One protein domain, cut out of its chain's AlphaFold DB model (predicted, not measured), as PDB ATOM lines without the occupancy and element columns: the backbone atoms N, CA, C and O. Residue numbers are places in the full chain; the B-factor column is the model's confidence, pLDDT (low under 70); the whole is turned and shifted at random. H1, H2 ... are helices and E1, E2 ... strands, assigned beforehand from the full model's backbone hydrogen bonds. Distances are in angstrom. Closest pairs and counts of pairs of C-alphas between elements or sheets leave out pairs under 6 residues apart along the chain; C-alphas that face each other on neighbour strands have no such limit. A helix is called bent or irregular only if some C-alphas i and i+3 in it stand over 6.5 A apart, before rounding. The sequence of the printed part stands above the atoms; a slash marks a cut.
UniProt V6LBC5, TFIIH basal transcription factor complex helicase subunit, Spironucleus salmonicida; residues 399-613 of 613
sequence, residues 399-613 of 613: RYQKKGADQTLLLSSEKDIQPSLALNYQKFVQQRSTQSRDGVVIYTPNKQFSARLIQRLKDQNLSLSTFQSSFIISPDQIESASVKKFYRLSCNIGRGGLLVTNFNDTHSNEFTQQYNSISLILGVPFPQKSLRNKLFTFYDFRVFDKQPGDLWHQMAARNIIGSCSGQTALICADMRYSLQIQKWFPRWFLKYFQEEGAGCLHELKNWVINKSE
ATOM      1  N   ARG A 399     -42.758  20.867 -23.018       87.19
ATOM      2  CA  ARG A 399     -42.380  22.107 -23.709       87.19
ATOM      3  C   ARG A 399     -41.777  23.159 -22.786       87.19
ATOM      4  O   ARG A 399     -41.971  23.132 -21.572       87.19
ATOM      5  N   TYR A 400     -41.068  24.127 -23.360       89.12
ATOM      6  CA  TYR A 400     -40.622  25.311 -22.627       89.12
ATOM      7  C   TYR A 400     -40.783  26.613 -23.418       89.12
ATOM      8  O   TYR A 400     -40.630  26.643 -24.639       89.12
ATOM      9  N   GLN A 401     -41.025  27.708 -22.693       88.88
ATOM     10  CA  GLN A 401     -41.196  29.055 -23.228       88.88
ATOM     11  C   GLN A 401     -40.122  30.006 -22.680       88.88
ATOM     12  O   GLN A 401     -39.987  30.193 -21.470       88.88
ATOM     13  N   LYS A 402     -39.364  30.643 -23.585       88.62
ATOM     14  CA  LYS A 402     -38.293  31.596 -23.226       88.62
ATOM     15  C   LYS A 402     -38.786  33.033 -23.032       88.62
ATOM     16  O   LYS A 402     -38.204  33.784 -22.250       88.62
ATOM     17  N   LYS A 403     -39.801  33.440 -23.798       87.44
ATOM     18  CA  LYS A 403     -40.237  34.837 -23.940       87.44
ATOM     19  C   LYS A 403     -41.721  34.989 -23.636       87.44
ATOM     20  O   LYS A 403     -42.501  34.110 -23.981       87.44
ATOM     21  N   GLY A 404     -42.093  36.105 -23.020       84.00
ATOM     22  CA  GLY A 404     -43.482  36.496 -22.811       84.00
ATOM     23  C   GLY A 404     -44.153  36.974 -24.099       84.00
ATOM     24  O   GLY A 404     -43.517  37.080 -25.150       84.00
ATOM     25  N   ALA A 405     -45.442  37.306 -24.000       81.75
ATOM     26  CA  ALA A 405     -46.217  37.846 -25.120       81.75
ATOM     27  C   ALA A 405     -45.600  39.146 -25.662       81.75
ATOM     28  O   ALA A 405     -45.593  39.381 -26.866       81.75
ATOM     29  N   ASP A 406     -45.001  39.940 -24.775       84.00
ATOM     30  CA  ASP A 406     -44.385  41.226 -25.109       84.00
ATOM     31  C   ASP A 406     -42.924  41.074 -25.598       84.00
ATOM     32  O   ASP A 406     -42.146  42.021 -25.539       84.00
ATOM     33  N   GLN A 407     -42.501  39.865 -26.003       83.81
ATOM     34  CA  GLN A 407     -41.121  39.507 -26.394       83.81
ATOM     35  C   GLN A 407     -40.051  39.680 -25.299       83.81
ATOM     36  O   GLN A 407     -38.867  39.425 -25.536       83.81
ATOM     37  N   THR A 408     -40.449  40.042 -24.080       86.50
ATOM     38  CA  THR A 408     -39.552  40.128 -22.924       86.50
ATOM     39  C   THR A 408     -39.124  38.737 -22.461       86.50
ATOM     40  O   THR A 408     -39.893  37.776 -22.509       86.50
ATOM     41  N   LEU A 409     -37.873  38.604 -22.020       85.94
ATOM     42  CA  LEU A 409     -37.351  37.334 -21.519       85.94
ATOM     43  C   LEU A 409     -38.013  36.978 -20.183       85.94
ATOM     44  O   LEU A 409     -38.038  37.788 -19.254       85.94
ATOM     45  N   LEU A 410     -38.509  35.746 -20.072       85.94
ATOM     46  CA  LEU A 410     -39.056  35.217 -18.827       85.94
ATOM     47  C   LEU A 410     -37.895  34.785 -17.936       85.94
ATOM     48  O   LEU A 410     -37.332  33.705 -18.104       85.94
ATOM     49  N   LEU A 411     -37.509  35.656 -17.007       84.88
ATOM     50  CA  LEU A 411     -36.441  35.396 -16.049       84.88
ATOM     51  C   LEU A 411     -36.984  35.554 -14.638       84.88
ATOM     52  O   LEU A 411     -37.206  36.663 -14.150       84.88
ATOM     53  N   SER A 412     -37.198  34.430 -13.961       83.44
ATOM     54  CA  SER A 412     -37.491  34.467 -12.531       83.44
ATOM     55  C   SER A 412     -36.249  34.883 -11.736       83.44
ATOM     56  O   SER A 412     -35.118  34.550 -12.086       83.44
ATOM     57  N   SER A 413     -36.451  35.627 -10.649       79.31
ATOM     58  CA  SER A 413     -35.378  36.042  -9.744       79.31
ATOM     59  C   SER A 413     -35.839  35.961  -8.288       79.31
ATOM     60  O   SER A 413     -37.037  35.954  -8.010       79.31
ATOM     61  N   GLU A 414     -34.891  35.893  -7.349       70.31
ATOM     62  CA  GLU A 414     -35.192  35.929  -5.905       70.31
ATOM     63  C   GLU A 414     -35.623  37.335  -5.429       70.31
ATOM     64  O   GLU A 414     -36.257  37.487  -4.378       70.31
ATOM     65  N   LYS A 415     -35.251  38.373  -6.190       71.19
ATOM     66  CA  LYS A 415     -35.602  39.770  -5.912       71.19
ATOM     67  C   LYS A 415     -37.073  40.031  -6.255       71.19
ATOM     68  O   LYS A 415     -37.819  39.118  -6.610       71.19
ATOM     69  N   ASP A 416     -37.509  41.272  -6.085       70.62
ATOM     70  CA  ASP A 416     -38.883  41.653  -6.388       70.62
ATOM     71  C   ASP A 416     -39.247  41.371  -7.846       70.62
ATOM     72  O   ASP A 416     -38.436  41.507  -8.767       70.62
ATOM     73  N   ILE A 417     -40.492  40.942  -8.033       80.81
ATOM     74  CA  ILE A 417     -41.046  40.603  -9.338       80.81
ATOM     75  C   ILE A 417     -41.441  41.907 -10.023       80.81
ATOM     76  O   ILE A 417     -42.256  42.668  -9.498       80.81
ATOM     77  N   GLN A 418     -40.863  42.153 -11.198       85.19
ATOM     78  CA  GLN A 418     -41.239  43.290 -12.032       85.19
ATOM     79  C   GLN A 418     -42.697  43.142 -12.500       85.19
ATOM     80  O   GLN A 418     -43.115  42.027 -12.832       85.19
ATOM     81  N   PRO A 419     -43.476  44.235 -12.575       85.50
ATOM     82  CA  PRO A 419     -44.889  44.167 -12.947       85.50
ATOM     83  C   PRO A 419     -45.094  43.589 -14.355       85.50
ATOM     84  O   PRO A 419     -45.990  42.779 -14.562       85.50
ATOM     85  N   SER A 420     -44.213  43.917 -15.304       86.44
ATOM     86  CA  SER A 420     -44.239  43.361 -16.666       86.44
ATOM     87  C   SER A 420     -44.057  41.841 -16.690       86.44
ATOM     88  O   SER A 420     -44.713  41.144 -17.463       86.44
ATOM     89  N   LEU A 421     -43.200  41.300 -15.823       87.75
ATOM     90  CA  LEU A 421     -42.985  39.860 -15.708       87.75
ATOM     91  C   LEU A 421     -44.209  39.161 -15.095       87.75
ATOM     92  O   LEU A 421     -44.604  38.100 -15.573       87.75
ATOM     93  N   ALA A 422     -44.830  39.766 -14.075       87.75
ATOM     94  CA  ALA A 422     -46.052  39.241 -13.462       87.75
ATOM     95  C   ALA A 422     -47.205  39.146 -14.477       87.75
ATOM     96  O   ALA A 422     -47.855  38.104 -14.562       87.75
ATOM     97  N   LEU A 423     -47.387  40.181 -15.304       88.94
ATOM     98  CA  LEU A 423     -48.372  40.195 -16.391       88.94
ATOM     99  C   LEU A 423     -48.103  39.107 -17.435       88.94
ATOM    100  O   LEU A 423     -49.024  38.428 -17.886       88.94
ATOM    101  N   ASN A 424     -46.839  38.902 -17.809       90.69
ATOM    102  CA  ASN A 424     -46.483  37.861 -18.770       90.69
ATOM    103  C   ASN A 424     -46.731  36.449 -18.214       90.69
ATOM    104  O   ASN A 424     -47.264  35.607 -18.937       90.69
ATOM    105  N   TYR A 425     -46.440  36.195 -16.932       90.69
ATOM    106  CA  TYR A 425     -46.804  34.926 -16.291       90.69
ATOM    107  C   TYR A 425     -48.317  34.734 -16.173       90.69
ATOM    108  O   TYR A 425     -48.808  33.626 -16.368       90.69
ATOM    109  N   GLN A 426     -49.074  35.795 -15.900       90.12
ATOM    110  CA  GLN A 426     -50.531  35.726 -15.876       90.12
ATOM    111  C   GLN A 426     -51.092  35.359 -17.258       90.12
ATOM    112  O   GLN A 426     -51.840  34.391 -17.366       90.12
ATOM    113  N   LYS A 427     -50.694  36.076 -18.320       89.12
ATOM    114  CA  LYS A 427     -51.102  35.766 -19.704       89.12
ATOM    115  C   LYS A 427     -50.744  34.321 -20.073       89.12
ATOM    116  O   LYS A 427     -51.562  33.613 -20.653       89.12
ATOM    117  N   PHE A 428     -49.549  33.873 -19.687       89.69
ATOM    118  CA  PHE A 428     -49.078  32.502 -19.890       89.69
ATOM    119  C   PHE A 428     -50.000  31.456 -19.248       89.69
ATOM    120  O   PHE A 428     -50.375  30.483 -19.908       89.69
ATOM    121  N   VAL A 429     -50.375  31.661 -17.979       89.69
ATOM    122  CA  VAL A 429     -51.270  30.760 -17.240       89.69
ATOM    123  C   VAL A 429     -52.669  30.781 -17.846       89.69
ATOM    124  O   VAL A 429     -53.221  29.718 -18.111       89.69
ATOM    125  N   GLN A 430     -53.219  31.964 -18.124       88.62
ATOM    126  CA  GLN A 430     -54.568  32.114 -18.673       88.62
ATOM    127  C   GLN A 430     -54.732  31.425 -20.033       88.62
ATOM    128  O   GLN A 430     -55.728  30.747 -20.262       88.62
ATOM    129  N   GLN A 431     -53.750  31.550 -20.930       87.94
ATOM    130  CA  GLN A 431     -53.797  30.918 -22.254       87.94
ATOM    131  C   GLN A 431     -53.806  29.388 -22.204       87.94
ATOM    132  O   GLN A 431     -54.314  28.754 -23.126       87.94
ATOM    133  N   ARG A 432     -53.224  28.794 -21.155       86.94
ATOM    134  CA  ARG A 432     -53.140  27.337 -20.976       86.94
ATOM    135  C   ARG A 432     -54.294  26.805 -20.143       86.94
ATOM    136  O   ARG A 432     -54.811  25.738 -20.448       86.94
ATOM    137  N   SER A 433     -54.764  27.580 -19.165       85.31
ATOM    138  CA  SER A 433     -55.936  27.228 -18.363       85.31
ATOM    139  C   SER A 433     -57.233  27.205 -19.170       85.31
ATOM    140  O   SER A 433     -58.195  26.594 -18.730       85.31
ATOM    141  N   THR A 434     -57.295  27.855 -20.336       84.62
ATOM    142  CA  THR A 434     -58.439  27.731 -21.258       84.62
ATOM    143  C   THR A 434     -58.436  26.433 -22.060       84.62
ATOM    144  O   THR A 434     -59.488  26.043 -22.562       84.62
ATOM    145  N   GLN A 435     -57.282  25.773 -22.203       82.00
ATOM    146  CA  GLN A 435     -57.159  24.562 -23.016       82.00
ATOM    147  C   GLN A 435     -57.562  23.303 -22.250       82.00
ATOM    148  O   GLN A 435     -58.109  22.382 -22.848       82.00
ATOM    149  N   SER A 436     -57.336  23.264 -20.935       74.75
ATOM    150  CA  SER A 436     -57.821  22.185 -20.072       74.75
ATOM    151  C   SER A 436     -59.091  22.600 -19.342       74.75
ATOM    152  O   SER A 436     -59.138  23.646 -18.700       74.75
ATOM    153  N   ARG A 437     -60.110  21.741 -19.380       67.88
ATOM    154  CA  ARG A 437     -61.255  21.836 -18.458       67.88
ATOM    155  C   ARG A 437     -60.943  21.188 -17.106       67.88
ATOM    156  O   ARG A 437     -61.488  21.600 -16.086       67.88
ATOM    157  N   ASP A 438     -60.012  20.241 -17.113       71.38
ATOM    158  CA  ASP A 438     -59.527  19.541 -15.931       71.38
ATOM    159  C   ASP A 438     -58.468  20.369 -15.193       71.38
ATOM    160  O   ASP A 438     -57.881  21.305 -15.744       71.38
ATOM    161  N   GLY A 439     -58.239  20.038 -13.922       82.12
ATOM    162  CA  GLY A 439     -57.365  20.787 -13.021       82.12
ATOM    163  C   GLY A 439     -55.973  21.098 -13.590       82.12
ATOM    164  O   GLY A 439     -55.325  20.257 -14.219       82.12
ATOM    165  N   VAL A 440     -55.504  22.323 -13.320       86.94
ATOM    166  CA  VAL A 440     -54.159  22.807 -13.672       86.94
ATOM    167  C   VAL A 440     -53.336  22.982 -12.404       86.94
ATOM    168  O   VAL A 440     -53.790  23.624 -11.449       86.94
ATOM    169  N   VAL A 441     -52.112  22.455 -12.401       86.69
ATOM    170  CA  VAL A 441     -51.170  22.600 -11.285       86.69
ATOM    171  C   VAL A 441     -50.040  23.542 -11.686       86.69
ATOM    172  O   VAL A 441     -49.370  23.343 -12.694       86.69
ATOM    173  N   ILE A 442     -49.815  24.582 -10.890       88.38
ATOM    174  CA  ILE A 442     -48.721  25.535 -11.049       88.38
ATOM    175  C   ILE A 442     -47.644  25.239 -10.013       88.38
ATOM    176  O   ILE A 442     -47.906  25.255  -8.812       88.38
ATOM    177  N   TYR A 443     -46.413  25.078 -10.477       87.06
ATOM    178  CA  TYR A 443     -45.219  24.996  -9.652       87.06
ATOM    179  C   TYR A 443     -44.466  26.320  -9.672       87.06
ATOM    180  O   TYR A 443     -44.124  26.858 -10.727       87.06
ATOM    181  N   THR A 444     -44.189  26.841  -8.483       87.94
ATOM    182  CA  THR A 444     -43.433  28.081  -8.280       87.94
ATOM    183  C   THR A 444     -42.121  27.816  -7.535       87.94
ATOM    184  O   THR A 444     -42.032  26.859  -6.758       87.94
ATOM    185  N   PRO A 445     -41.080  28.654  -7.730       84.06
ATOM    186  CA  PRO A 445     -39.750  28.438  -7.164       84.06
ATOM    187  C   PRO A 445     -39.751  28.370  -5.641       84.06
ATOM    188  O   PRO A 445     -39.011  27.578  -5.072       84.06
ATOM    189  N   ASN A 446     -40.545  29.222  -4.988       80.88
ATOM    190  CA  ASN A 446     -40.592  29.374  -3.539       80.88
ATOM    191  C   ASN A 446     -41.931  29.986  -3.097       80.88
ATOM    192  O   ASN A 446     -42.476  30.841  -3.793       80.88
ATOM    193  N   LYS A 447     -42.347  29.701  -1.854       81.06
ATOM    194  CA  LYS A 447     -43.551  30.285  -1.216       81.06
ATOM    195  C   LYS A 447     -43.560  31.816  -1.215       81.06
ATOM    196  O   LYS A 447     -44.590  32.455  -1.378       81.06
ATOM    197  N   GLN A 448     -42.390  32.431  -1.044       82.31
ATOM    198  CA  GLN A 448     -42.265  33.892  -1.100       82.31
ATOM    199  C   GLN A 448     -42.491  34.435  -2.510       82.31
ATOM    200  O   GLN A 448     -43.032  35.524  -2.668       82.31
ATOM    201  N   PHE A 449     -42.077  33.686  -3.532       86.06
ATOM    202  CA  PHE A 449     -42.279  34.079  -4.918       86.06
ATOM    203  C   PHE A 449     -43.757  33.989  -5.293       86.06
ATOM    204  O   PHE A 449     -44.280  34.947  -5.852       86.06
ATOM    205  N   SER A 450     -44.448  32.901  -4.931       85.50
ATOM    206  CA  SER A 450     -45.890  32.774  -5.177       85.50
ATOM    207  C   SER A 450     -46.687  33.858  -4.453       85.50
ATOM    208  O   SER A 450     -47.506  34.522  -5.083       85.50
ATOM    209  N   ALA A 451     -46.385  34.123  -3.178       85.88
ATOM    210  CA  ALA A 451     -47.027  35.197  -2.422       85.88
ATOM    211  C   ALA A 451     -46.833  36.575  -3.079       85.88
ATOM    212  O   ALA A 451     -47.804  37.300  -3.273       85.88
ATOM    213  N   ARG A 452     -45.600  36.917  -3.485       87.25
ATOM    214  CA  ARG A 452     -45.306  38.186  -4.175       87.25
ATOM    215  C   ARG A 452     -45.989  38.279  -5.533       87.25
ATOM    216  O   ARG A 452     -46.493  39.340  -5.880       87.25
ATOM    217  N   LEU A 453     -46.001  37.190  -6.300       87.56
ATOM    218  CA  LEU A 453     -46.631  37.150  -7.618       87.56
ATOM    219  C   LEU A 453     -48.137  37.400  -7.492       87.56
ATOM    220  O   LEU A 453     -48.683  38.242  -8.197       87.56
ATOM    221  N   ILE A 454     -48.786  36.726  -6.542       87.38
ATOM    222  CA  ILE A 454     -50.217  36.891  -6.270       87.38
ATOM    223  C   ILE A 454     -50.511  38.296  -5.741       87.38
ATOM    224  O   ILE A 454     -51.481  38.909  -6.174       87.38
ATOM    225  N   GLN A 455     -49.678  38.826  -4.841       88.25
ATOM    226  CA  GLN A 455     -49.832  40.186  -4.327       88.25
ATOM    227  C   GLN A 455     -49.772  41.218  -5.458       88.25
ATOM    228  O   GLN A 455     -50.681  42.026  -5.579       88.25
ATOM    229  N   ARG A 456     -48.779  41.126  -6.352       89.12
ATOM    230  CA  ARG A 456     -48.644  42.050  -7.491       89.12
ATOM    231  C   ARG A 456     -49.828  42.004  -8.451       89.12
ATOM    232  O   ARG A 456     -50.214  43.037  -8.984       89.12
ATOM    233  N   LEU A 457     -50.396  40.824  -8.676       86.25
ATOM    234  CA  LEU A 457     -51.585  40.686  -9.516       86.25
ATOM    235  C   LEU A 457     -52.833  41.241  -8.824       86.25
ATOM    236  O   LEU A 457     -53.636  41.901  -9.477       86.25
ATOM    237  N   LYS A 458     -52.958  41.064  -7.502       87.00
ATOM    238  CA  LYS A 458     -54.017  41.702  -6.706       87.00
ATOM    239  C   LYS A 458     -53.912  43.225  -6.727       87.00
ATOM    240  O   LYS A 458     -54.932  43.872  -6.921       87.00
ATOM    241  N   ASP A 459     -52.707  43.783  -6.617       87.62
ATOM    242  CA  ASP A 459     -52.478  45.234  -6.701       87.62
ATOM    243  C   ASP A 459     -52.947  45.814  -8.051       87.62
ATOM    244  O   ASP A 459     -53.326  46.977  -8.140       87.62
ATOM    245  N   GLN A 460     -52.943  44.994  -9.107       85.06
ATOM    246  CA  GLN A 460     -53.412  45.349 -10.450       85.06
ATOM    247  C   GLN A 460     -54.863  44.917 -10.729       85.06
ATOM    248  O   GLN A 460     -55.345  45.120 -11.840       85.06
ATOM    249  N   ASN A 461     -55.567  44.337  -9.748       82.88
ATOM    250  CA  ASN A 461     -56.910  43.753  -9.883       82.88
ATOM    251  C   ASN A 461     -57.025  42.662 -10.966       82.88
ATOM    252  O   ASN A 461     -58.056  42.513 -11.620       82.88
ATOM    253  N   LEU A 462     -55.963  41.880 -11.154       82.88
ATOM    254  CA  LEU A 462     -55.876  40.828 -12.163       82.88
ATOM    255  C   LEU A 462     -55.943  39.436 -11.525       82.88
ATOM    256  O   LEU A 462     -55.284  39.155 -10.522       82.88
ATOM    257  N   SER A 463     -56.723  38.531 -12.123       77.75
ATOM    258  CA  SER A 463     -56.808  37.128 -11.699       77.75
ATOM    259  C   SER A 463     -55.776  36.251 -12.418       77.75
ATOM    260  O   SER A 463     -55.465  36.452 -13.596       77.75
ATOM    261  N   LEU A 464     -55.255  35.243 -11.706       72.19
ATOM    262  CA  LEU A 464     -54.233  34.330 -12.234       72.19
ATOM    263  C   LEU A 464     -54.759  33.423 -13.352       72.19
ATOM    264  O   LEU A 464     -54.019  33.060 -14.258       72.19
ATOM    265  N   SER A 465     -56.025  33.025 -13.255       67.00
ATOM    266  CA  SER A 465     -56.634  32.010 -14.109       67.00
ATOM    267  C   SER A 465     -58.016  32.421 -14.584       67.00
ATOM    268  O   SER A 465     -58.674  33.271 -13.985       67.00
ATOM    269  N   THR A 466     -58.471  31.732 -15.627       63.91
ATOM    270  CA  THR A 466     -59.868  31.730 -16.075       63.91
ATOM    271  C   THR A 466     -60.790  30.924 -15.156       63.91
ATOM    272  O   THR A 466     -61.998  31.141 -15.162       63.91
ATOM    273  N   PHE A 467     -60.242  30.004 -14.351       67.19
ATOM    274  CA  PHE A 467     -61.017  29.246 -13.371       67.19
ATOM    275  C   PHE A 467     -61.572  30.143 -12.264       67.19
ATOM    276  O   PHE A 467     -60.877  31.021 -11.753       67.19
ATOM    277  N   GLN A 468     -62.802  29.841 -11.838       63.38
ATOM    278  CA  GLN A 468     -63.458  30.504 -10.707       63.38
ATOM    279  C   GLN A 468     -62.818  30.148  -9.355       63.38
ATOM    280  O   GLN A 468     -62.932  30.920  -8.407       63.38
ATOM    281  N   SER A 469     -62.149  28.991  -9.249       77.69
ATOM    282  CA  SER A 469     -61.510  28.528  -8.012       77.69
ATOM    283  C   SER A 469     -59.987  28.450  -8.158       77.69
ATOM    284  O   SER A 469     -59.461  27.773  -9.044       77.69
ATOM    285  N   SER A 470     -59.278  29.157  -7.274       82.69
ATOM    286  CA  SER A 470     -57.821  29.080  -7.139       82.69
ATOM    287  C   SER A 470     -57.456  28.646  -5.722       82.69
ATOM    288  O   SER A 470     -57.988  29.155  -4.737       82.69
ATOM    289  N   PHE A 471     -56.566  27.669  -5.639       86.31
ATOM    290  CA  PHE A 471     -56.159  26.970  -4.434       86.31
ATOM    291  C   PHE A 471     -54.664  27.196  -4.236       86.31
ATOM    292  O   PHE A 471     -53.868  26.915  -5.129       86.31
ATOM    293  N   ILE A 472     -54.266  27.720  -3.081       85.81
ATOM    294  CA  ILE A 472     -52.863  28.027  -2.781       85.81
ATOM    295  C   ILE A 472     -52.427  27.137  -1.626       85.81
ATOM    296  O   ILE A 472     -53.079  27.112  -0.585       85.81
ATOM    297  N   ILE A 473     -51.322  26.411  -1.800       82.62
ATOM    298  CA  ILE A 473     -50.770  25.590  -0.722       82.62
ATOM    299  C   ILE A 473     -50.148  26.486   0.355       82.62
ATOM    300  O   ILE A 473     -49.163  27.194   0.122       82.62
ATOM    301  N   SER A 474     -50.722  26.404   1.554       80.75
ATOM    302  CA  SER A 474     -50.219  27.023   2.781       80.75
ATOM    303  C   SER A 474     -49.038  26.233   3.372       80.75
ATOM    304  O   SER A 474     -48.899  25.033   3.105       80.75
ATOM    305  N   PRO A 475     -48.139  26.864   4.159       74.00
ATOM    306  CA  PRO A 475     -47.161  26.134   4.967       74.00
ATOM    307  C   PRO A 475     -47.795  25.173   5.981       74.00
ATOM    308  O   PRO A 475     -47.156  24.178   6.320       74.00
ATOM    309  N   ASP A 476     -49.018  25.440   6.436       81.06
ATOM    310  CA  ASP A 476     -49.670  24.613   7.443       81.06
ATOM    311  C   ASP A 476     -50.200  23.316   6.828       81.06
ATOM    312  O   ASP A 476     -50.949  23.320   5.849       81.06
ATOM    313  N   GLN A 477     -49.823  22.178   7.419       77.62
ATOM    314  CA  GLN A 477     -50.161  20.852   6.891       77.62
ATOM    315  C   GLN A 477     -51.675  20.604   6.849       77.62
ATOM    316  O   GLN A 477     -52.177  20.042   5.878       77.62
ATOM    317  N   ILE A 478     -52.410  21.055   7.872       82.19
ATOM    318  CA  ILE A 478     -53.868  20.875   7.977       82.19
ATOM    319  C   ILE A 478     -54.592  21.687   6.898       82.19
ATOM    320  O   ILE A 478     -55.499  21.186   6.225       82.19
ATOM    321  N   GLU A 479     -54.174  22.939   6.707       84.81
ATOM    322  CA  GLU A 479     -54.731  23.810   5.677       84.81
ATOM    323  C   GLU A 479     -54.390  23.269   4.286       84.81
ATOM    324  O   GLU A 479     -55.282  23.088   3.465       84.81
ATOM    325  N   SER A 480     -53.128  22.899   4.049       82.75
ATOM    326  CA  SER A 480     -52.676  22.269   2.805       82.75
ATOM    327  C   SER A 480     -53.484  21.009   2.471       82.75
ATOM    328  O   SER A 480     -53.986  20.878   1.353       82.75
ATOM    329  N   ALA A 481     -53.706  20.116   3.441       83.25
ATOM    330  CA  ALA A 481     -54.529  18.921   3.251       83.25
ATOM    331  C   ALA A 481     -55.978  19.268   2.871       83.25
ATOM    332  O   ALA A 481     -56.559  18.650   1.973       83.25
ATOM    333  N   SER A 482     -56.549  20.294   3.505       87.06
ATOM    334  CA  SER A 482     -57.899  20.781   3.203       87.06
ATOM    335  C   SER A 482     -57.976  21.380   1.796       87.06
ATOM    336  O   SER A 482     -58.860  21.020   1.020       87.06
ATOM    337  N   VAL A 483     -57.010  22.223   1.422       88.19
ATOM    338  CA  VAL A 483     -56.894  22.841   0.093       88.19
ATOM    339  C   VAL A 483     -56.816  21.775  -0.999       88.19
ATOM    340  O   VAL A 483     -57.555  21.842  -1.979       88.19
ATOM    341  N   LYS A 484     -55.993  20.737  -0.812       84.94
ATOM    342  CA  LYS A 484     -55.917  19.606  -1.748       84.94
ATOM    343  C   LYS A 484     -57.229  18.842  -1.861       84.94
ATOM    344  O   LYS A 484     -57.615  18.442  -2.959       84.94
ATOM    345  N   LYS A 485     -57.922  18.627  -0.741       87.44
ATOM    346  CA  LYS A 485     -59.231  17.965  -0.733       87.44
ATOM    347  C   LYS A 485     -60.249  18.778  -1.532       87.44
ATOM    348  O   LYS A 485     -60.949  18.208  -2.364       87.44
ATOM    349  N   PHE A 486     -60.296  20.094  -1.336       88.19
ATOM    350  CA  PHE A 486     -61.190  20.971  -2.093       88.19
ATOM    351  C   PHE A 486     -60.835  21.045  -3.578       88.19
ATOM    352  O   PHE A 486     -61.742  21.037  -4.404       88.19
ATOM    353  N   TYR A 487     -59.548  21.020  -3.923       88.06
ATOM    354  CA  TYR A 487     -59.099  20.920  -5.310       88.06
ATOM    355  C   TYR A 487     -59.575  19.625  -5.988       88.06
ATOM    356  O   TYR A 487     -60.128  19.658  -7.086       88.06
ATOM    357  N   ARG A 488     -59.439  18.474  -5.317       87.00
ATOM    358  CA  ARG A 488     -59.955  17.193  -5.837       87.00
ATOM    359  C   ARG A 488     -61.470  17.235  -6.027       87.00
ATOM    360  O   ARG A 488     -61.975  16.772  -7.045       87.00
ATOM    361  N   LEU A 489     -62.196  17.826  -5.076       88.00
ATOM    362  CA  LEU A 489     -63.645  17.998  -5.181       88.00
ATOM    363  C   LEU A 489     -64.033  18.915  -6.349       88.00
ATOM    364  O   LEU A 489     -64.964  18.587  -7.076       88.00
ATOM    365  N   SER A 490     -63.324  20.026  -6.573       87.31
ATOM    366  CA  SER A 490     -63.632  20.937  -7.683       87.31
ATOM    367  C   SER A 490     -63.395  20.285  -9.047       87.31
ATOM    368  O   SER A 490     -64.197  20.480  -9.964       87.31
ATOM    369  N   CYS A 491     -62.348  19.462  -9.156       85.19
ATOM    370  CA  CYS A 491     -62.079  18.649 -10.338       85.19
ATOM    371  C   CYS A 491     -63.170  17.586 -10.547       85.19
ATOM    372  O   CYS A 491     -63.711  17.500 -11.643       85.19
ATOM    373  N   ASN A 492     -63.580  16.862  -9.497       85.81
ATOM    374  CA  ASN A 492     -64.651  15.854  -9.581       85.81
ATOM    375  C   ASN A 492     -66.015  16.444  -9.985       85.81
ATOM    376  O   ASN A 492     -66.810  15.771 -10.628       85.81
ATOM    377  N   ILE A 493     -66.301  17.695  -9.606       86.12
ATOM    378  CA  ILE A 493     -67.539  18.400  -9.988       86.12
ATOM    379  C   ILE A 493     -67.472  18.899 -11.451       86.12
ATOM    380  O   ILE A 493     -68.467  19.375 -11.990       86.12
ATOM    381  N   GLY A 494     -66.311  18.812 -12.110       81.69
ATOM    382  CA  GLY A 494     -66.115  19.274 -13.488       81.69
ATOM    383  C   GLY A 494     -65.957  20.792 -13.623       81.69
ATOM    384  O   GLY A 494     -65.957  21.317 -14.733       81.69
ATOM    385  N   ARG A 495     -65.803  21.524 -12.507       81.88
ATOM    386  CA  ARG A 495     -65.464  22.963 -12.533       81.88
ATOM    387  C   ARG A 495     -63.982  23.204 -12.814       81.88
ATOM    388  O   ARG A 495     -63.607  24.328 -13.151       81.88
ATOM    389  N   GLY A 496     -63.157  22.176 -12.618       82.44
ATOM    390  CA  GLY A 496     -61.709  22.305 -12.607       82.44
ATOM    391  C   GLY A 496     -61.233  23.178 -11.445       82.44
ATOM    392  O   GLY A 496     -61.997  23.605 -10.573       82.44
ATOM    393  N   GLY A 497     -59.936  23.426 -11.401       86.38
ATOM    394  CA  GLY A 497     -59.336  24.279 -10.390       86.38
ATOM    395  C   GLY A 497     -57.901  24.602 -10.744       86.38
ATOM    396  O   GLY A 497     -57.243  23.856 -11.474       86.38
ATOM    397  N   LEU A 498     -57.413  25.709 -10.200       88.50
ATOM    398  CA  LEU A 498     -56.006  26.064 -10.274       88.50
ATOM    399  C   LEU A 498     -55.336  25.789  -8.934       88.50
ATOM    400  O   LEU A 498     -55.718  26.405  -7.942       88.50
ATOM    401  N   LEU A 499     -54.330  24.920  -8.893       88.25
ATOM    402  CA  LEU A 499     -53.559  24.658  -7.680       88.25
ATOM    403  C   LEU A 499     -52.162  25.272  -7.787       88.25
ATOM    404  O   LEU A 499     -51.382  24.882  -8.645       88.25
ATOM    405  N   VAL A 500     -51.817  26.195  -6.891       88.19
ATOM    406  CA  VAL A 500     -50.475  26.784  -6.797       88.19
ATOM    407  C   VAL A 500     -49.679  26.071  -5.709       88.19
ATOM    408  O   VAL A 500     -50.024  26.116  -4.527       88.19
ATOM    409  N   THR A 501     -48.586  25.439  -6.123       85.06
ATOM    410  CA  THR A 501     -47.675  24.650  -5.290       85.06
ATOM    411  C   THR A 501     -46.229  25.124  -5.464       85.06
ATOM    412  O   THR A 501     -45.912  25.953  -6.327       85.06
ATOM    413  N   ASN A 502     -45.331  24.631  -4.613       81.50
ATOM    414  CA  ASN A 502     -43.901  24.919  -4.706       81.50
ATOM    415  C   ASN A 502     -43.136  23.650  -5.056       81.50
ATOM    416  O   ASN A 502     -43.533  22.564  -4.644       81.50
ATOM    417  N   PHE A 503     -41.984  23.801  -5.713       71.56
ATOM    418  CA  PHE A 503     -41.137  22.650  -6.048       71.56
ATOM    419  C   PHE A 503     -40.717  21.826  -4.842       71.56
ATOM    420  O   PHE A 503     -40.558  20.627  -4.982       71.56
ATOM    421  N   ASN A 504     -40.522  22.440  -3.676       63.59
ATOM    422  CA  ASN A 504     -39.998  21.735  -2.502       63.59
ATOM    423  C   ASN A 504     -41.091  21.086  -1.650       63.59
ATOM    424  O   ASN A 504     -40.770  20.443  -0.655       63.59
ATOM    425  N   ASP A 505     -42.369  21.300  -1.972       64.19
ATOM    426  CA  ASP A 505     -43.437  20.655  -1.220       64.19
ATOM    427  C   ASP A 505     -43.505  19.186  -1.676       64.19
ATOM    428  O   ASP A 505     -44.018  18.863  -2.749       64.19
ATOM    429  N   THR A 506     -42.950  18.301  -0.841       51.34
ATOM    430  CA  THR A 506     -42.808  16.845  -1.047       51.34
ATOM    431  C   THR A 506     -44.124  16.143  -1.365       51.34
ATOM    432  O   THR A 506     -44.145  15.137  -2.059       51.34
ATOM    433  N   HIS A 507     -45.246  16.709  -0.928       51.97
ATOM    434  CA  HIS A 507     -46.568  16.152  -1.188       51.97
ATOM    435  C   HIS A 507     -47.175  16.561  -2.541       51.97
ATOM    436  O   HIS A 507     -48.382  16.408  -2.751       51.97
ATOM    437  N   SER A 508     -46.391  17.161  -3.436       50.06
ATOM    438  CA  SER A 508     -46.854  17.533  -4.776       50.06
ATOM    439  C   SER A 508     -46.906  16.357  -5.759       50.06
ATOM    440  O   SER A 508     -47.519  16.494  -6.814       50.06
ATOM    441  N   ASN A 509     -46.361  15.195  -5.381       54.12
ATOM    442  CA  ASN A 509     -46.394  13.960  -6.173       54.12
ATOM    443  C   ASN A 509     -47.701  13.154  -5.987       54.12
ATOM    444  O   ASN A 509     -47.924  12.161  -6.667       54.12
ATOM    445  N   GLU A 510     -48.603  13.582  -5.095       56.97
ATOM    446  CA  GLU A 510     -49.862  12.876  -4.779       56.97
ATOM    447  C   GLU A 510     -51.006  13.133  -5.782       56.97
ATOM    448  O   GLU A 510     -52.150  12.717  -5.549       56.97
ATOM    449  N   PHE A 511     -50.764  13.887  -6.855       59.28
ATOM    450  CA  PHE A 511     -51.803  14.186  -7.837       59.28
ATOM    451  C   PHE A 511     -51.804  13.115  -8.920       59.28
ATOM    452  O   PHE A 511     -50.977  13.114  -9.829       59.28
ATOM    453  N   THR A 512     -52.752  12.185  -8.796       56.72
ATOM    454  CA  THR A 512     -53.023  11.180  -9.821       56.72
ATOM    455  C   THR A 512     -53.428  11.846 -11.135       56.72
ATOM    456  O   THR A 512     -53.912  12.981 -11.165       56.72
ATOM    457  N   GLN A 513     -53.274  11.097 -12.226       61.78
ATOM    458  CA  GLN A 513     -53.562  11.510 -13.606       61.78
ATOM    459  C   GLN A 513     -54.948  12.149 -13.806       61.78
ATOM    460  O   GLN A 513     -55.114  12.935 -14.733       61.78
ATOM    461  N   GLN A 514     -55.923  11.842 -12.942       65.62
ATOM    462  CA  GLN A 514     -57.288  12.383 -12.990       65.62
ATOM    463  C   GLN A 514     -57.390  13.845 -12.534       65.62
ATOM    464  O   GLN A 514     -58.335  14.540 -12.890       65.62
ATOM    465  N   TYR A 515     -56.442  14.317 -11.724       72.88
ATOM    466  CA  TYR A 515     -56.505  15.640 -11.103       72.88
ATOM    467  C   TYR A 515     -55.551  16.655 -11.726       72.88
ATOM    468  O   TYR A 515     -55.586  17.817 -11.341       72.88
ATOM    469  N   ASN A 516     -54.693  16.233 -12.655       77.38
ATOM    470  CA  ASN A 516     -53.648  17.071 -13.229       77.38
ATOM    471  C   ASN A 516     -53.492  16.764 -14.721       77.38
ATOM    472  O   ASN A 516     -52.801  15.819 -15.094       77.38
ATOM    473  N   SER A 517     -54.127  17.567 -15.575       78.69
ATOM    474  CA  SER A 517     -53.991  17.423 -17.033       78.69
ATOM    475  C   SER A 517     -52.837  18.269 -17.577       78.69
ATOM    476  O   SER A 517     -52.121  17.834 -18.482       78.69
ATOM    477  N   ILE A 518     -52.619  19.450 -16.986       84.69
ATOM    478  CA  ILE A 518     -51.535  20.370 -17.344       84.69
ATOM    479  C   ILE A 518     -50.789  20.817 -16.084       84.69
ATOM    480  O   ILE A 518     -51.362  21.412 -15.170       84.69
ATOM    481  N   SER A 519     -49.476  20.611 -16.097       86.44
ATOM    482  CA  SER A 519     -48.529  21.131 -15.118       86.44
ATOM    483  C   SER A 519     -47.745  22.302 -15.702       86.44
ATOM    484  O   SER A 519     -47.072  22.191 -16.726       86.44
ATOM    485  N   LEU A 520     -47.829  23.454 -15.043       88.25
ATOM    486  CA  LEU A 520     -47.147  24.681 -15.438       88.25
ATOM    487  C   LEU A 520     -46.043  25.003 -14.444       88.25
ATOM    488  O   LEU A 520     -46.278  25.099 -13.244       88.25
ATOM    489  N   ILE A 521     -44.840  25.242 -14.942       88.25
ATOM    490  CA  ILE A 521     -43.699  25.655 -14.129       88.25
ATOM    491  C   ILE A 521     -43.423  27.122 -14.395       88.25
ATOM    492  O   ILE A 521     -43.052  27.497 -15.504       88.25
ATOM    493  N   LEU A 522     -43.564  27.951 -13.366       89.19
ATOM    494  CA  LEU A 522     -43.245  29.371 -13.444       89.19
ATOM    495  C   LEU A 522     -41.856  29.605 -12.863       89.19
ATOM    496  O   LEU A 522     -41.675  29.574 -11.648       89.19
ATOM    497  N   GLY A 523     -40.882  29.881 -13.725       87.25
ATOM    498  CA  GLY A 523     -39.514  30.156 -13.319       87.25
ATOM    499  C   GLY A 523     -38.672  28.913 -13.026       87.25
ATOM    500  O   GLY A 523     -39.042  27.778 -13.324       87.25
ATOM    501  N   VAL A 524     -37.504  29.147 -12.426       84.00
ATOM    502  CA  VAL A 524     -36.578  28.097 -11.995       84.00
ATOM    503  C   VAL A 524     -36.442  28.147 -10.469       84.00
ATOM    504  O   VAL A 524     -36.272  29.232  -9.911       84.00
ATOM    505  N   PRO A 525     -36.482  26.999  -9.779       78.50
ATOM    506  CA  PRO A 525     -36.306  26.877  -8.331       78.50
ATOM    507  C   PRO A 525     -34.981  27.484  -7.870       78.50
ATOM    508  O   PRO A 525     -33.924  27.131  -8.381       78.50
ATOM    509  N   PHE A 526     -35.017  28.356  -6.863       73.69
ATOM    510  CA  PHE A 526     -33.816  28.946  -6.267       73.69
ATOM    511  C   PHE A 526     -33.707  28.568  -4.791       73.69
ATOM    512  O   PHE A 526     -34.711  28.678  -4.078       73.69
ATOM    513  N   PRO A 527     -32.514  28.200  -4.289       65.31
ATOM    514  CA  PRO A 527     -32.329  28.013  -2.859       65.31
ATOM    515  C   PRO A 527     -32.505  29.360  -2.150       65.31
ATOM    516  O   PRO A 527     -31.957  30.375  -2.587       65.31
ATOM    517  N   GLN A 528     -33.251  29.386  -1.044       62.84
ATOM    518  CA  GLN A 528     -33.367  30.600  -0.227       62.84
ATOM    519  C   GLN A 528     -31.980  31.023   0.281       62.84
ATOM    520  O   GLN A 528     -31.191  30.160   0.655       62.84
ATOM    521  N   LYS A 529     -31.684  32.325   0.398       57.84
ATOM    522  CA  LYS A 529     -30.388  32.826   0.922       57.84
ATOM    523  C   LYS A 529     -29.867  32.124   2.186       57.84
ATOM    524  O   LYS A 529     -28.690  31.791   2.257       57.84
ATOM    525  N   SER A 530     -30.734  31.856   3.166       54.31
ATOM    526  CA  SER A 530     -30.365  31.145   4.405       54.31
ATOM    527  C   SER A 530     -29.999  29.679   4.165       54.31
ATOM    528  O   SER A 530     -29.114  29.148   4.827       54.31
ATOM    529  N   LEU A 531     -30.664  29.034   3.205       53.19
ATOM    530  CA  LEU A 531     -30.332  27.692   2.733       53.19
ATOM    531  C   LEU A 531     -29.096  27.698   1.834       53.19
ATOM    532  O   LEU A 531     -28.380  26.715   1.805       53.19
ATOM    533  N   ARG A 532     -28.793  28.799   1.143       55.44
ATOM    534  CA  ARG A 532     -27.600  28.921   0.299       55.44
ATOM    535  C   ARG A 532     -26.326  28.804   1.126       55.44
ATOM    536  O   ARG A 532     -25.478  27.993   0.794       55.44
ATOM    537  N   ASN A 533     -26.241  29.546   2.230       48.06
ATOM    538  CA  ASN A 533     -25.094  29.495   3.145       48.06
ATOM    539  C   ASN A 533     -24.944  28.114   3.790       48.06
ATOM    540  O   ASN A 533     -23.842  27.590   3.862       48.06
ATOM    541  N   LYS A 534     -26.071  27.502   4.169       49.97
ATOM    542  CA  LYS A 534     -26.157  26.106   4.606       49.97
ATOM    543  C   LYS A 534     -25.621  25.143   3.545       49.97
ATOM    544  O   LYS A 534     -24.743  24.347   3.830       49.97
ATOM    545  N   LEU A 535     -26.119  25.231   2.311       48.59
ATOM    546  CA  LEU A 535     -25.677  24.397   1.198       48.59
ATOM    547  C   LEU A 535     -24.169  24.554   1.005       48.59
ATOM    548  O   LEU A 535     -23.498  23.530   1.007       48.59
ATOM    549  N   PHE A 536     -23.657  25.796   0.949       48.06
ATOM    550  CA  PHE A 536     -22.228  26.130   0.834       48.06
ATOM    551  C   PHE A 536     -21.346  25.461   1.897       48.06
ATOM    552  O   PHE A 536     -20.211  25.116   1.585       48.06
ATOM    553  N   THR A 537     -21.860  25.243   3.110       43.50
ATOM    554  CA  THR A 537     -21.148  24.523   4.176       43.50
ATOM    555  C   THR A 537     -21.420  23.015   4.211       43.50
ATOM    556  O   THR A 537     -20.590  22.283   4.726       43.50
ATOM    557  N   PHE A 538     -22.564  22.526   3.711       46.03
ATOM    558  CA  PHE A 538     -22.988  21.117   3.855       46.03
ATOM    559  C   PHE A 538     -22.507  20.164   2.783       46.03
ATOM    560  O   PHE A 538     -22.487  18.957   3.011       46.03
ATOM    561  N   TYR A 539     -22.167  20.670   1.611       48.50
ATOM    562  CA  TYR A 539     -21.601  19.837   0.572       48.50
ATOM    563  C   TYR A 539     -20.143  20.238   0.417       48.50
ATOM    564  O   TYR A 539     -19.846  21.389   0.105       48.50
ATOM    565  N   ASP A 540     -19.230  19.278   0.543       44.12
ATOM    566  CA  ASP A 540     -17.966  19.383  -0.172       44.12
ATOM    567  C   ASP A 540     -18.301  19.347  -1.672       44.12
ATOM    568  O   ASP A 540     -18.289  18.305  -2.327       44.12
ATOM    569  N   PHE A 541     -18.672  20.507  -2.230       45.19
ATOM    570  CA  PHE A 541     -19.018  20.678  -3.649       45.19
ATOM    571  C   PHE A 541     -17.882  20.257  -4.577       45.19
ATOM    572  O   PHE A 541     -18.119  19.989  -5.752       45.19
ATOM    573  N   ARG A 542     -16.667  20.145  -4.028       40.72
ATOM    574  CA  ARG A 542     -15.486  19.588  -4.684       40.72
ATOM    575  C   ARG A 542     -15.671  18.135  -5.128       40.72
ATOM    576  O   ARG A 542     -15.049  17.742  -6.098       40.72
ATOM    577  N   VAL A 543     -16.531  17.349  -4.474       41.50
ATOM    578  CA  VAL A 543     -16.761  15.936  -4.841       41.50
ATOM    579  C   VAL A 543     -17.697  15.790  -6.047       41.50
ATOM    580  O   VAL A 543     -17.653  14.778  -6.739       41.50
ATOM    581  N   PHE A 544     -18.544  16.787  -6.317       43.72
ATOM    582  CA  PHE A 544     -19.589  16.688  -7.341       43.72
ATOM    583  C   PHE A 544     -19.309  17.479  -8.622       43.72
ATOM    584  O   PHE A 544     -20.124  17.375  -9.539       43.72
ATOM    585  N   ASP A 545     -18.237  18.283  -8.687       47.91
ATOM    586  CA  ASP A 545     -17.943  19.215  -9.797       47.91
ATOM    587  C   ASP A 545     -19.179  20.019 -10.258       47.91
ATOM    588  O   ASP A 545     -19.343  20.377 -11.427       47.91
ATOM    589  N   LYS A 546     -20.111  20.282  -9.334       50.91
ATOM    590  CA  LYS A 546     -21.410  20.901  -9.609       50.91
ATOM    591  C   LYS A 546     -21.590  22.121  -8.735       50.91
ATOM    592  O   LYS A 546     -21.323  22.098  -7.534       50.91
ATOM    593  N   GLN A 547     -22.119  23.184  -9.335       58.72
ATOM    594  CA  GLN A 547     -22.537  24.342  -8.563       58.72
ATOM    595  C   GLN A 547     -23.725  23.959  -7.660       58.72
ATOM    596  O   GLN A 547     -24.597  23.203  -8.094       58.72
ATOM    597  N   PRO A 548     -23.833  24.516  -6.439       57.28
ATOM    598  CA  PRO A 548     -24.961  24.266  -5.533       57.28
ATOM    599  C   PRO A 548     -26.328  24.513  -6.173       57.28
ATOM    600  O   PRO A 548     -27.304  23.843  -5.841       57.28
ATOM    601  N   GLY A 549     -26.397  25.473  -7.101       63.47
ATOM    602  CA  GLY A 549     -27.606  25.743  -7.873       63.47
ATOM    603  C   GLY A 549     -28.042  24.548  -8.718       63.47
ATOM    604  O   GLY A 549     -29.215  24.199  -8.697       63.47
ATOM    605  N   ASP A 550     -27.109  23.862  -9.384       66.06
ATOM    606  CA  ASP A 550     -27.421  22.745 -10.283       66.06
ATOM    607  C   ASP A 550     -28.016  21.540  -9.540       66.06
ATOM    608  O   ASP A 550     -28.910  20.879 -10.064       66.06
ATOM    609  N   LEU A 551     -27.573  21.279  -8.308       63.09
ATOM    610  CA  LEU A 551     -28.154  20.238  -7.449       63.09
ATOM    611  C   LEU A 551     -29.578  20.593  -7.017       63.09
ATOM    612  O   LEU A 551     -30.462  19.743  -7.045       63.09
ATOM    613  N   TRP A 552     -29.817  21.857  -6.666       68.06
ATOM    614  CA  TRP A 552     -31.154  22.332  -6.320       68.06
ATOM    615  C   TRP A 552     -32.113  22.244  -7.510       68.06
ATOM    616  O   TRP A 552     -33.261  21.824  -7.375       68.06
ATOM    617  N   HIS A 553     -31.625  22.591  -8.700       73.56
ATOM    618  CA  HIS A 553     -32.375  22.442  -9.938       73.56
ATOM    619  C   HIS A 553     -32.658  20.971 -10.258       73.56
ATOM    620  O   HIS A 553     -33.773  20.668 -10.664       73.56
ATOM    621  N   GLN A 554     -31.717  20.056 -10.001       69.56
ATOM    622  CA  GLN A 554     -31.953  18.611 -10.106       69.56
ATOM    623  C   GLN A 554     -33.016  18.136  -9.107       69.56
ATOM    624  O   GLN A 554     -33.942  17.444  -9.504       69.56
ATOM    625  N   MET A 555     -32.941  18.539  -7.834       66.69
ATOM    626  CA  MET A 555     -33.942  18.179  -6.814       66.69
ATOM    627  C   MET A 555     -35.349  18.651  -7.172       66.69
ATOM    628  O   MET A 555     -36.329  17.954  -6.951       66.69
ATOM    629  N   ALA A 556     -35.464  19.834  -7.751       69.56
ATOM    630  CA  ALA A 556     -36.758  20.342  -8.155       69.56
ATOM    631  C   ALA A 556     -37.234  19.759  -9.493       69.56
ATOM    632  O   ALA A 556     -38.421  19.475  -9.627       69.56
ATOM    633  N   ALA A 557     -36.333  19.514 -10.452       70.69
ATOM    634  CA  ALA A 557     -36.632  18.749 -11.665       70.69
ATOM    635  C   ALA A 557     -37.161  17.352 -11.320       70.69
ATOM    636  O   ALA A 557     -38.061  16.853 -11.988       70.69
ATOM    637  N   ARG A 558     -36.664  16.757 -10.234       67.88
ATOM    638  CA  ARG A 558     -37.167  15.495  -9.704       67.88
ATOM    639  C   ARG A 558     -38.627  15.568  -9.259       67.88
ATOM    640  O   ARG A 558     -39.466  14.822  -9.752       67.88
ATOM    641  N   ASN A 559     -38.962  16.545  -8.421       67.19
ATOM    642  CA  ASN A 559     -40.349  16.759  -7.987       67.19
ATOM    643  C   ASN A 559     -41.285  17.070  -9.171       67.19
ATOM    644  O   ASN A 559     -42.418  16.605  -9.203       67.19
ATOM    645  N   ILE A 560     -40.792  17.793 -10.182       67.88
ATOM    646  CA  ILE A 560     -41.521  18.046 -11.436       67.88
ATOM    647  C   ILE A 560     -41.834  16.745 -12.174       67.88
ATOM    648  O   ILE A 560     -42.958  16.526 -12.607       67.88
ATOM    649  N   ILE A 561     -40.825  15.902 -12.381       67.88
ATOM    650  CA  ILE A 561     -40.991  14.648 -13.116       67.88
ATOM    651  C   ILE A 561     -41.885  13.695 -12.321       67.88
ATOM    652  O   ILE A 561     -42.723  13.026 -12.909       67.88
ATOM    653  N   GLY A 562     -41.736  13.665 -10.993       62.94
ATOM    654  CA  GLY A 562     -42.532  12.824 -10.100       62.94
ATOM    655  C   GLY A 562     -44.012  13.193 -10.119       62.94
ATOM    656  O   GLY A 562     -44.863  12.309 -10.102       62.94
ATOM    657  N   SER A 563     -44.334  14.483 -10.225       59.12
ATOM    658  CA  SER A 563     -45.718  14.925 -10.389       59.12
ATOM    659  C   SER A 563     -46.261  14.740 -11.806       59.12
ATOM    660  O   SER A 563     -47.479  14.663 -12.004       59.12
ATOM    661  N   CYS A 564     -45.371  14.650 -12.795       60.66
ATOM    662  CA  CYS A 564     -45.730  14.426 -14.182       60.66
ATOM    663  C   CYS A 564     -45.818  12.933 -14.470       60.66
ATOM    664  O   CYS A 564     -44.875  12.318 -14.964       60.66
ATOM    665  N   SER A 565     -46.982  12.356 -14.190       55.53
ATOM    666  CA  SER A 565     -47.282  10.936 -14.380       55.53
ATOM    667  C   SER A 565     -47.424  10.542 -15.859       55.53
ATOM    668  O   SER A 565     -48.418   9.938 -16.243       55.53
ATOM    669  N   GLY A 566     -46.429  10.873 -16.695       56.22
ATOM    670  CA  GLY A 566     -46.193  10.447 -18.082       56.22
ATOM    671  C   GLY A 566     -47.264  10.795 -19.117       56.22
ATOM    672  O   GLY A 566     -46.974  10.897 -20.297       56.22
ATOM    673  N   GLN A 567     -48.473  11.080 -18.659       61.38
ATOM    674  CA  GLN A 567     -49.640  11.488 -19.413       61.38
ATOM    675  C   GLN A 567     -50.094  12.884 -18.978       61.38
ATOM    676  O   GLN A 567     -51.261  13.225 -19.144       61.38
ATOM    677  N   THR A 568     -49.231  13.701 -18.372       72.75
ATOM    678  CA  THR A 568     -49.527  15.101 -18.010       72.75
ATOM    679  C   THR A 568     -48.706  16.042 -18.887       72.75
ATOM    680  O   THR A 568     -47.494  15.850 -19.011       72.75
ATOM    681  N   ALA A 569     -49.339  17.050 -19.492       81.94
ATOM    682  CA  ALA A 569     -48.620  18.028 -20.299       81.94
ATOM    683  C   ALA A 569     -47.834  18.927 -19.353       81.94
ATOM    684  O   ALA A 569     -48.404  19.482 -18.414       81.94
ATOM    685  N   LEU A 570     -46.539  19.083 -19.591       85.81
ATOM    686  CA  LEU A 570     -45.673  19.876 -18.734       85.81
ATOM    687  C   LEU A 570     -45.021  20.990 -19.540       85.81
ATOM    688  O   LEU A 570     -44.333  20.746 -20.535       85.81
ATOM    689  N   ILE A 571     -45.221  22.220 -19.072       88.44
ATOM    690  CA  ILE A 571     -44.709  23.415 -19.734       88.44
ATOM    691  C   ILE A 571     -43.899  24.266 -18.760       88.44
ATOM    692  O   ILE A 571     -44.408  24.728 -17.737       88.44
ATOM    693  N   CYS A 572     -42.644  24.523 -19.121       88.56
ATOM    694  CA  CYS A 572     -41.703  25.322 -18.342       88.56
ATOM    695  C   CYS A 572     -41.574  26.757 -18.865       88.56
ATOM    696  O   CYS A 572     -41.132  26.973 -19.988       88.56
ATOM    697  N   ALA A 573     -41.870  27.754 -18.034       89.75
ATOM    698  CA  ALA A 573     -41.746  29.172 -18.364       89.75
ATOM    699  C   ALA A 573     -40.506  29.795 -17.701       89.75
ATOM    700  O   ALA A 573     -40.590  30.349 -16.604       89.75
ATOM    701  N   ASP A 574     -39.348  29.696 -18.358       89.31
ATOM    702  CA  ASP A 574     -38.139  30.480 -18.057       89.31
ATOM    703  C   ASP A 574     -37.135  30.324 -19.212       89.31
ATOM    704  O   ASP A 574     -36.978  29.239 -19.781       89.31
ATOM    705  N   MET A 575     -36.386  31.378 -19.532       87.12
ATOM    706  CA  MET A 575     -35.336  31.324 -20.552       87.12
ATOM    707  C   MET A 575     -34.243  30.303 -20.209       87.12
ATOM    708  O   MET A 575     -33.696  29.659 -21.107       87.12
ATOM    709  N   ARG A 576     -33.908  30.136 -18.924       85.06
ATOM    710  CA  ARG A 576     -32.747  29.330 -18.503       85.06
ATOM    711  C   ARG A 576     -32.883  27.849 -18.774       85.06
ATOM    712  O   ARG A 576     -31.850  27.191 -18.892       85.06
ATOM    713  N   TYR A 577     -34.109  27.350 -18.937       83.62
ATOM    714  CA  TYR A 577     -34.305  25.990 -19.411       83.62
ATOM    715  C   TYR A 577     -33.501  25.811 -20.707       83.62
ATOM    716  O   TYR A 577     -32.568  25.017 -20.717       83.62
ATOM    717  N   SER A 578     -33.677  26.657 -21.721       82.06
ATOM    718  CA  SER A 578     -32.968  26.506 -23.006       82.06
ATOM    719  C   SER A 578     -31.440  26.342 -22.939       82.06
ATOM    720  O   SER A 578     -30.865  25.667 -23.786       82.06
ATOM    721  N   LEU A 579     -30.783  26.930 -21.934       75.19
ATOM    722  CA  LEU A 579     -29.326  26.914 -21.793       75.19
ATOM    723  C   LEU A 579     -28.818  25.766 -20.909       75.19
ATOM    724  O   LEU A 579     -27.714  25.269 -21.120       75.19
ATOM    725  N   GLN A 580     -29.583  25.376 -19.885       72.56
ATOM    726  CA  GLN A 580     -29.104  24.513 -18.794       72.56
ATOM    727  C   GLN A 580     -29.917  23.218 -18.613       72.56
ATOM    728  O   GLN A 580     -29.555  22.393 -17.776       72.56
ATOM    729  N   ILE A 581     -30.934  22.975 -19.453       66.06
ATOM    730  CA  ILE A 581     -31.793  21.773 -19.469       66.06
ATOM    731  C   ILE A 581     -30.997  20.462 -19.316       66.06
ATOM    732  O   ILE A 581     -31.363  19.614 -18.504       66.06
ATOM    733  N   GLN A 582     -29.886  20.299 -20.049       63.72
ATOM    734  CA  GLN A 582     -29.117  19.042 -20.057       63.72
ATOM    735  C   GLN A 582     -28.491  18.696 -18.700       63.72
ATOM    736  O   GLN A 582     -28.161  17.538 -18.449       63.72
ATOM    737  N   LYS A 583     -28.291  19.694 -17.832       68.56
ATOM    738  CA  LYS A 583     -27.744  19.485 -16.490       68.56
ATOM    739  C   LYS A 583     -28.816  19.058 -15.496       68.56
ATOM    740  O   LYS A 583     -28.470  18.436 -14.494       68.56
ATOM    741  N   TRP A 584     -30.078  19.409 -15.733       72.75
ATOM    742  CA  TRP A 584     -31.141  19.303 -14.734       72.75
ATOM    743  C   TRP A 584     -32.062  18.094 -14.942       72.75
ATOM    744  O   TRP A 584     -32.534  17.549 -13.950       72.75
ATOM    745  N   PHE A 585     -32.265  17.640 -16.186       73.94
ATOM    746  CA  PHE A 585     -33.237  16.588 -16.531       73.94
ATOM    747  C   PHE A 585     -32.588  15.275 -17.050       73.94
ATOM    748  O   PHE A 585     -31.462  15.305 -17.560       73.94
ATOM    749  N   PRO A 586     -33.277  14.116 -16.923       71.00
ATOM    750  CA  PRO A 586     -32.833  12.809 -17.434       71.00
ATOM    751  C   PRO A 586     -33.051  12.638 -18.954       71.00
ATOM    752  O   PRO A 586     -33.766  13.413 -19.582       71.00
ATOM    753  N   ARG A 587     -32.443  11.612 -19.578       67.44
ATOM    754  CA  ARG A 587     -32.264  11.516 -21.059       67.44
ATOM    755  C   ARG A 587     -33.582  11.279 -21.742       67.44
ATOM    756  O   ARG A 587     -33.866  11.912 -22.753       67.44
ATOM    757  N   TRP A 588     -34.361  10.378 -21.160       71.88
ATOM    758  CA  TRP A 588     -35.689  10.039 -21.636       71.88
ATOM    759  C   TRP A 588     -36.570  11.294 -21.709       71.88
ATOM    760  O   TRP A 588     -37.230  11.510 -22.715       71.88
ATOM    761  N   PHE A 589     -36.472  12.191 -20.724       74.56
ATOM    762  CA  PHE A 589     -37.217  13.449 -20.705       74.56
ATOM    763  C   PHE A 589     -36.705  14.432 -21.767       74.56
ATOM    764  O   PHE A 589     -37.486  15.052 -22.485       74.56
ATOM    765  N   LEU A 590     -35.380  14.537 -21.920       74.94
ATOM    766  CA  LEU A 590     -34.749  15.410 -22.915       74.94
ATOM    767  C   LEU A 590     -35.135  15.077 -24.359       74.94
ATOM    768  O   LEU A 590     -35.182  15.993 -25.176       74.94
ATOM    769  N   LYS A 591     -35.418  13.805 -24.680       74.94
ATOM    770  CA  LYS A 591     -35.863  13.396 -26.027       74.94
ATOM    771  C   LYS A 591     -37.139  14.133 -26.457       74.94
ATOM    772  O   LYS A 591     -37.281  14.482 -27.624       74.94
ATOM    773  N   TYR A 592     -38.040  14.379 -25.511       76.44
ATOM    774  CA  TYR A 592     -39.368  14.935 -25.763       76.44
ATOM    775  C   TYR A 592     -39.486  16.424 -25.397       76.44
ATOM    776  O   TYR A 592     -40.473  17.070 -25.751       76.44
ATOM    777  N   PHE A 593     -38.484  16.983 -24.709       81.62
ATOM    778  CA  PHE A 593     -38.472  18.372 -24.255       81.62
ATOM    779  C   PHE A 593     -38.096  19.335 -25.387       81.62
ATOM    780  O   PHE A 593     -36.930  19.432 -25.774       81.62
ATOM    781  N   GLN A 594     -39.076  20.071 -25.910       84.31
ATOM    782  CA  GLN A 594     -38.888  20.967 -27.059       84.31
ATOM    783  C   GLN A 594     -39.306  22.409 -26.753       84.31
ATOM    784  O   GLN A 594     -40.042  22.680 -25.807       84.31
ATOM    785  N   GLU A 595     -38.825  23.358 -27.553       84.69
ATOM    786  CA  GLU A 595     -39.282  24.747 -27.469       84.69
ATOM    787  C   GLU A 595     -40.718  24.870 -27.973       84.69
ATOM    788  O   GLU A 595     -41.110  24.198 -28.926       84.69
ATOM    789  N   GLU A 596     -41.510  25.737 -27.348       81.88
ATOM    790  CA  GLU A 596     -42.849  26.025 -27.854       81.88
ATOM    791  C   GLU A 596     -42.802  26.741 -29.211       81.88
ATOM    792  O   GLU A 596     -42.279  27.851 -29.335       81.88
ATOM    793  N   GLY A 597     -43.395  26.107 -30.227       77.50
ATOM    794  CA  GLY A 597     -43.642  26.699 -31.541       77.50
ATOM    795  C   GLY A 597     -45.015  27.374 -31.655       77.50
ATOM    796  O   GLY A 597     -45.877  27.235 -30.786       77.50
ATOM    797  N   ALA A 598     -45.258  28.062 -32.776       64.38
ATOM    798  CA  ALA A 598     -46.492  28.819 -33.033       64.38
ATOM    799  C   ALA A 598     -47.789  27.966 -33.043       64.38
ATOM    800  O   ALA A 598     -48.875  28.518 -32.887       64.38
ATOM    801  N   GLY A 599     -47.690  26.635 -33.173       73.19
ATOM    802  CA  GLY A 599     -48.815  25.682 -33.119       73.19
ATOM    803  C   GLY A 599     -49.037  24.999 -31.762       73.19
ATOM    804  O   GLY A 599     -49.968  24.206 -31.621       73.19
ATOM    805  N   CYS A 600     -48.225  25.309 -30.746       79.19
ATOM    806  CA  CYS A 600     -48.183  24.562 -29.485       79.19
ATOM    807  C   CYS A 600     -49.523  24.534 -28.730       79.19
ATOM    808  O   CYS A 600     -49.847  23.539 -28.090       79.19
ATOM    809  N   LEU A 601     -50.319  25.606 -28.797       77.44
ATOM    810  CA  LEU A 601     -51.632  25.650 -28.140       77.44
ATOM    811  C   LEU A 601     -52.629  24.685 -28.788       77.44
ATOM    812  O   LEU A 601     -53.444  24.094 -28.084       77.44
ATOM    813  N   HIS A 602     -52.557  24.507 -30.110       77.06
ATOM    814  CA  HIS A 602     -53.417  23.567 -30.819       77.06
ATOM    815  C   HIS A 602     -52.975  22.121 -30.572       77.06
ATOM    816  O   HIS A 602     -53.817  21.279 -30.272       77.06
ATOM    817  N   GLU A 603     -51.664  21.858 -30.590       80.31
ATOM    818  CA  GLU A 603     -51.102  20.557 -30.201       80.31
ATOM    819  C   GLU A 603     -51.492  20.178 -28.773       80.31
ATOM    820  O   GLU A 603     -51.957  19.067 -28.542       80.31
ATOM    821  N   LEU A 604     -51.363  21.110 -27.826       80.56
ATOM    822  CA  LEU A 604     -51.739  20.876 -26.439       80.56
ATOM    823  C   LEU A 604     -53.237  20.602 -26.309       80.56
ATOM    824  O   LEU A 604     -53.627  19.688 -25.591       80.56
ATOM    825  N   LYS A 605     -54.081  21.362 -27.013       79.06
ATOM    826  CA  LYS A 605     -55.528  21.135 -27.008       79.06
ATOM    827  C   LYS A 605     -55.871  19.743 -27.539       79.06
ATOM    828  O   LYS A 605     -56.634  19.031 -26.898       79.06
ATOM    829  N   ASN A 606     -55.280  19.341 -28.663       77.56
ATOM    830  CA  ASN A 606     -55.498  18.018 -29.248       77.56
ATOM    831  C   ASN A 606     -54.965  16.913 -28.332       77.56
ATOM    832  O   ASN A 606     -55.611  15.890 -28.169       77.56
ATOM    833  N   TRP A 607     -53.827  17.134 -27.678       77.06
ATOM    834  CA  TRP A 607     -53.256  16.181 -26.735       77.06
ATOM    835  C   TRP A 607     -54.126  16.004 -25.480       77.06
ATOM    836  O   TRP A 607     -54.298  14.885 -25.009       77.06
ATOM    837  N   VAL A 608     -54.729  17.084 -24.968       72.56
ATOM    838  CA  VAL A 608     -55.687  17.014 -23.851       72.56
ATOM    839  C   VAL A 608     -56.989  16.320 -24.281       72.56
ATOM    840  O   VAL A 608     -57.504  15.503 -23.525       72.56
ATOM    841  N   ILE A 609     -57.500  16.600 -25.486       69.31
ATOM    842  CA  ILE A 609     -58.743  15.999 -26.011       69.31
ATOM    843  C   ILE A 609     -58.565  14.504 -26.312       69.31
ATOM    844  O   ILE A 609     -59.346  13.700 -25.816       69.31
ATOM    845  N   ASN A 610     -57.505  14.121 -27.029       64.25
ATOM    846  CA  ASN A 610     -57.200  12.725 -27.376       64.25
ATOM    847  C   ASN A 610     -56.922  11.839 -26.150       64.25
ATOM    848  O   ASN A 610     -56.806  10.630 -26.287       64.25
ATOM    849  N   LYS A 611     -56.726  12.443 -24.973       58.94
ATOM    850  CA  LYS A 611     -56.582  11.740 -23.695       58.94
ATOM    851  C   LYS A 611     -57.927  11.570 -22.971       58.94
ATOM    852  O   LYS A 611     -58.045  10.704 -22.109       58.94
ATOM    853  N   SER A 612     -58.898  12.447 -23.243       49.84
ATOM    854  CA  SER A 612     -60.244  12.382 -22.654       49.84
ATOM    855  C   SER A 612     -61.174  11.397 -23.368       49.84
ATOM    856  O   SER A 612     -62.126  10.926 -22.748       49.84
ATOM    857  N   GLU A 613     -60.889  11.113 -24.643       37.75
ATOM    858  CA  GLU A 613     -61.450  10.005 -25.434       37.75
ATOM    859  C   GLU A 613     -60.667   8.714 -25.173       37.75
ATOM    860  O   GLU A 613     -61.322   7.648 -25.084       37.75
TER     861      GLU A 613
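Overview. This is residues 399 to 613 of the 613 residues of the protein "TFIIH basal transcription factor complex helicase subunit" of Spironucleus salmonicida (UniProt V6LBC5). One strongly twisted sheet of seven parallel strands makes the core, with helices over both of its faces: H1 and H2 cover one face, H3 and H6 the other. H7 packs on the sheet near the edge strand E7, and H5 lies far out at the outer end of H6. The printed part has 215 residues, with nine named helices and seven named strands, along the chain E1 H1 E2 H2 E3 H3 E4 H4 E5 H5 H6 E6 H7 H8 E7 H9. The sheet's order is E3 E4 E2 E5 E6 E1 E7, and the class is mixed, helices and strands. The whole is compact, with a radius of gyration of the C-alphas of 16.9 A and spans of 51 by 38 by 34 A.

Along the chain. E1 is residues 399 to 401, from C-alpha 399 at (-42.380, 22.107, -23.709). H1 is 419 to 433, 20.9 A long; E2 440 to 444; H2 447 to 459, 18.3 A; E3 470 to 472; H3 477 to 492, 22.5 A; E4 498 to 502, 13.4 A; H4 506 to 510; E5 518 to 522; H5 529 to 538. H6 is 548 to 563, 23.3 A; E6 569 to 573; H7 575 to 584; H8 587 to 592; E7 593 to 595; H9 600 to 612, 18.5 A, ending at C-alpha 612 (-60.244, 12.382, -22.654). H7 is irregular, C-alphas 579 and 582 being 8.1 A apart, and H4 only just, with 506 and 509 at 6.9 A.

Arrangement. E2 and E5 are parallel at 21 degrees, with N 443 and O 520 within hydrogen-bond range at 2.8 A; E6 and E1 have N 401 and O 572 at 2.8 A. The domain has three layers, helices on both faces of the sheet. H1 runs along E5 at a height of 9.1 A over the sheet; H6, on the opposite face, has the same height. E3, H3, E4 is a strand-helix-strand unit, parallel neighbour strands with a helix between, and its crossover is right-handed. H6, the hub, touches H4, H5 and H7; its closest C-alphas to H7 are Gln 554 and Trp 584, 4.7 A. H5 is not on the sheet. H8 is close to H7 but not clearly touching, with C-alphas 582 and 590 at 7.3 A. H9 is on the sheet; C-alphas 569 and 604 are closest to E6, 7.5 A. Every O i to N i+4 pair is within range in H2, H3, H6 and H9; H1 has 10 of 11, H5 5 of 6, H8 1 of 2, H7 2 of 6 with 5 of 7 i+3 pairs, H4 0 of 1 with 0 of 2.

Size, cuts and confidence. The farthest C-alphas, Ile 493 and Arg 542, are 52.3 A apart. The printed part has no cut. The link E1 to H1, 17 residues, is long. Mean pLDDT of the printed part is 75.4; among residues under 70 are 504 to 514 and 527 to 552.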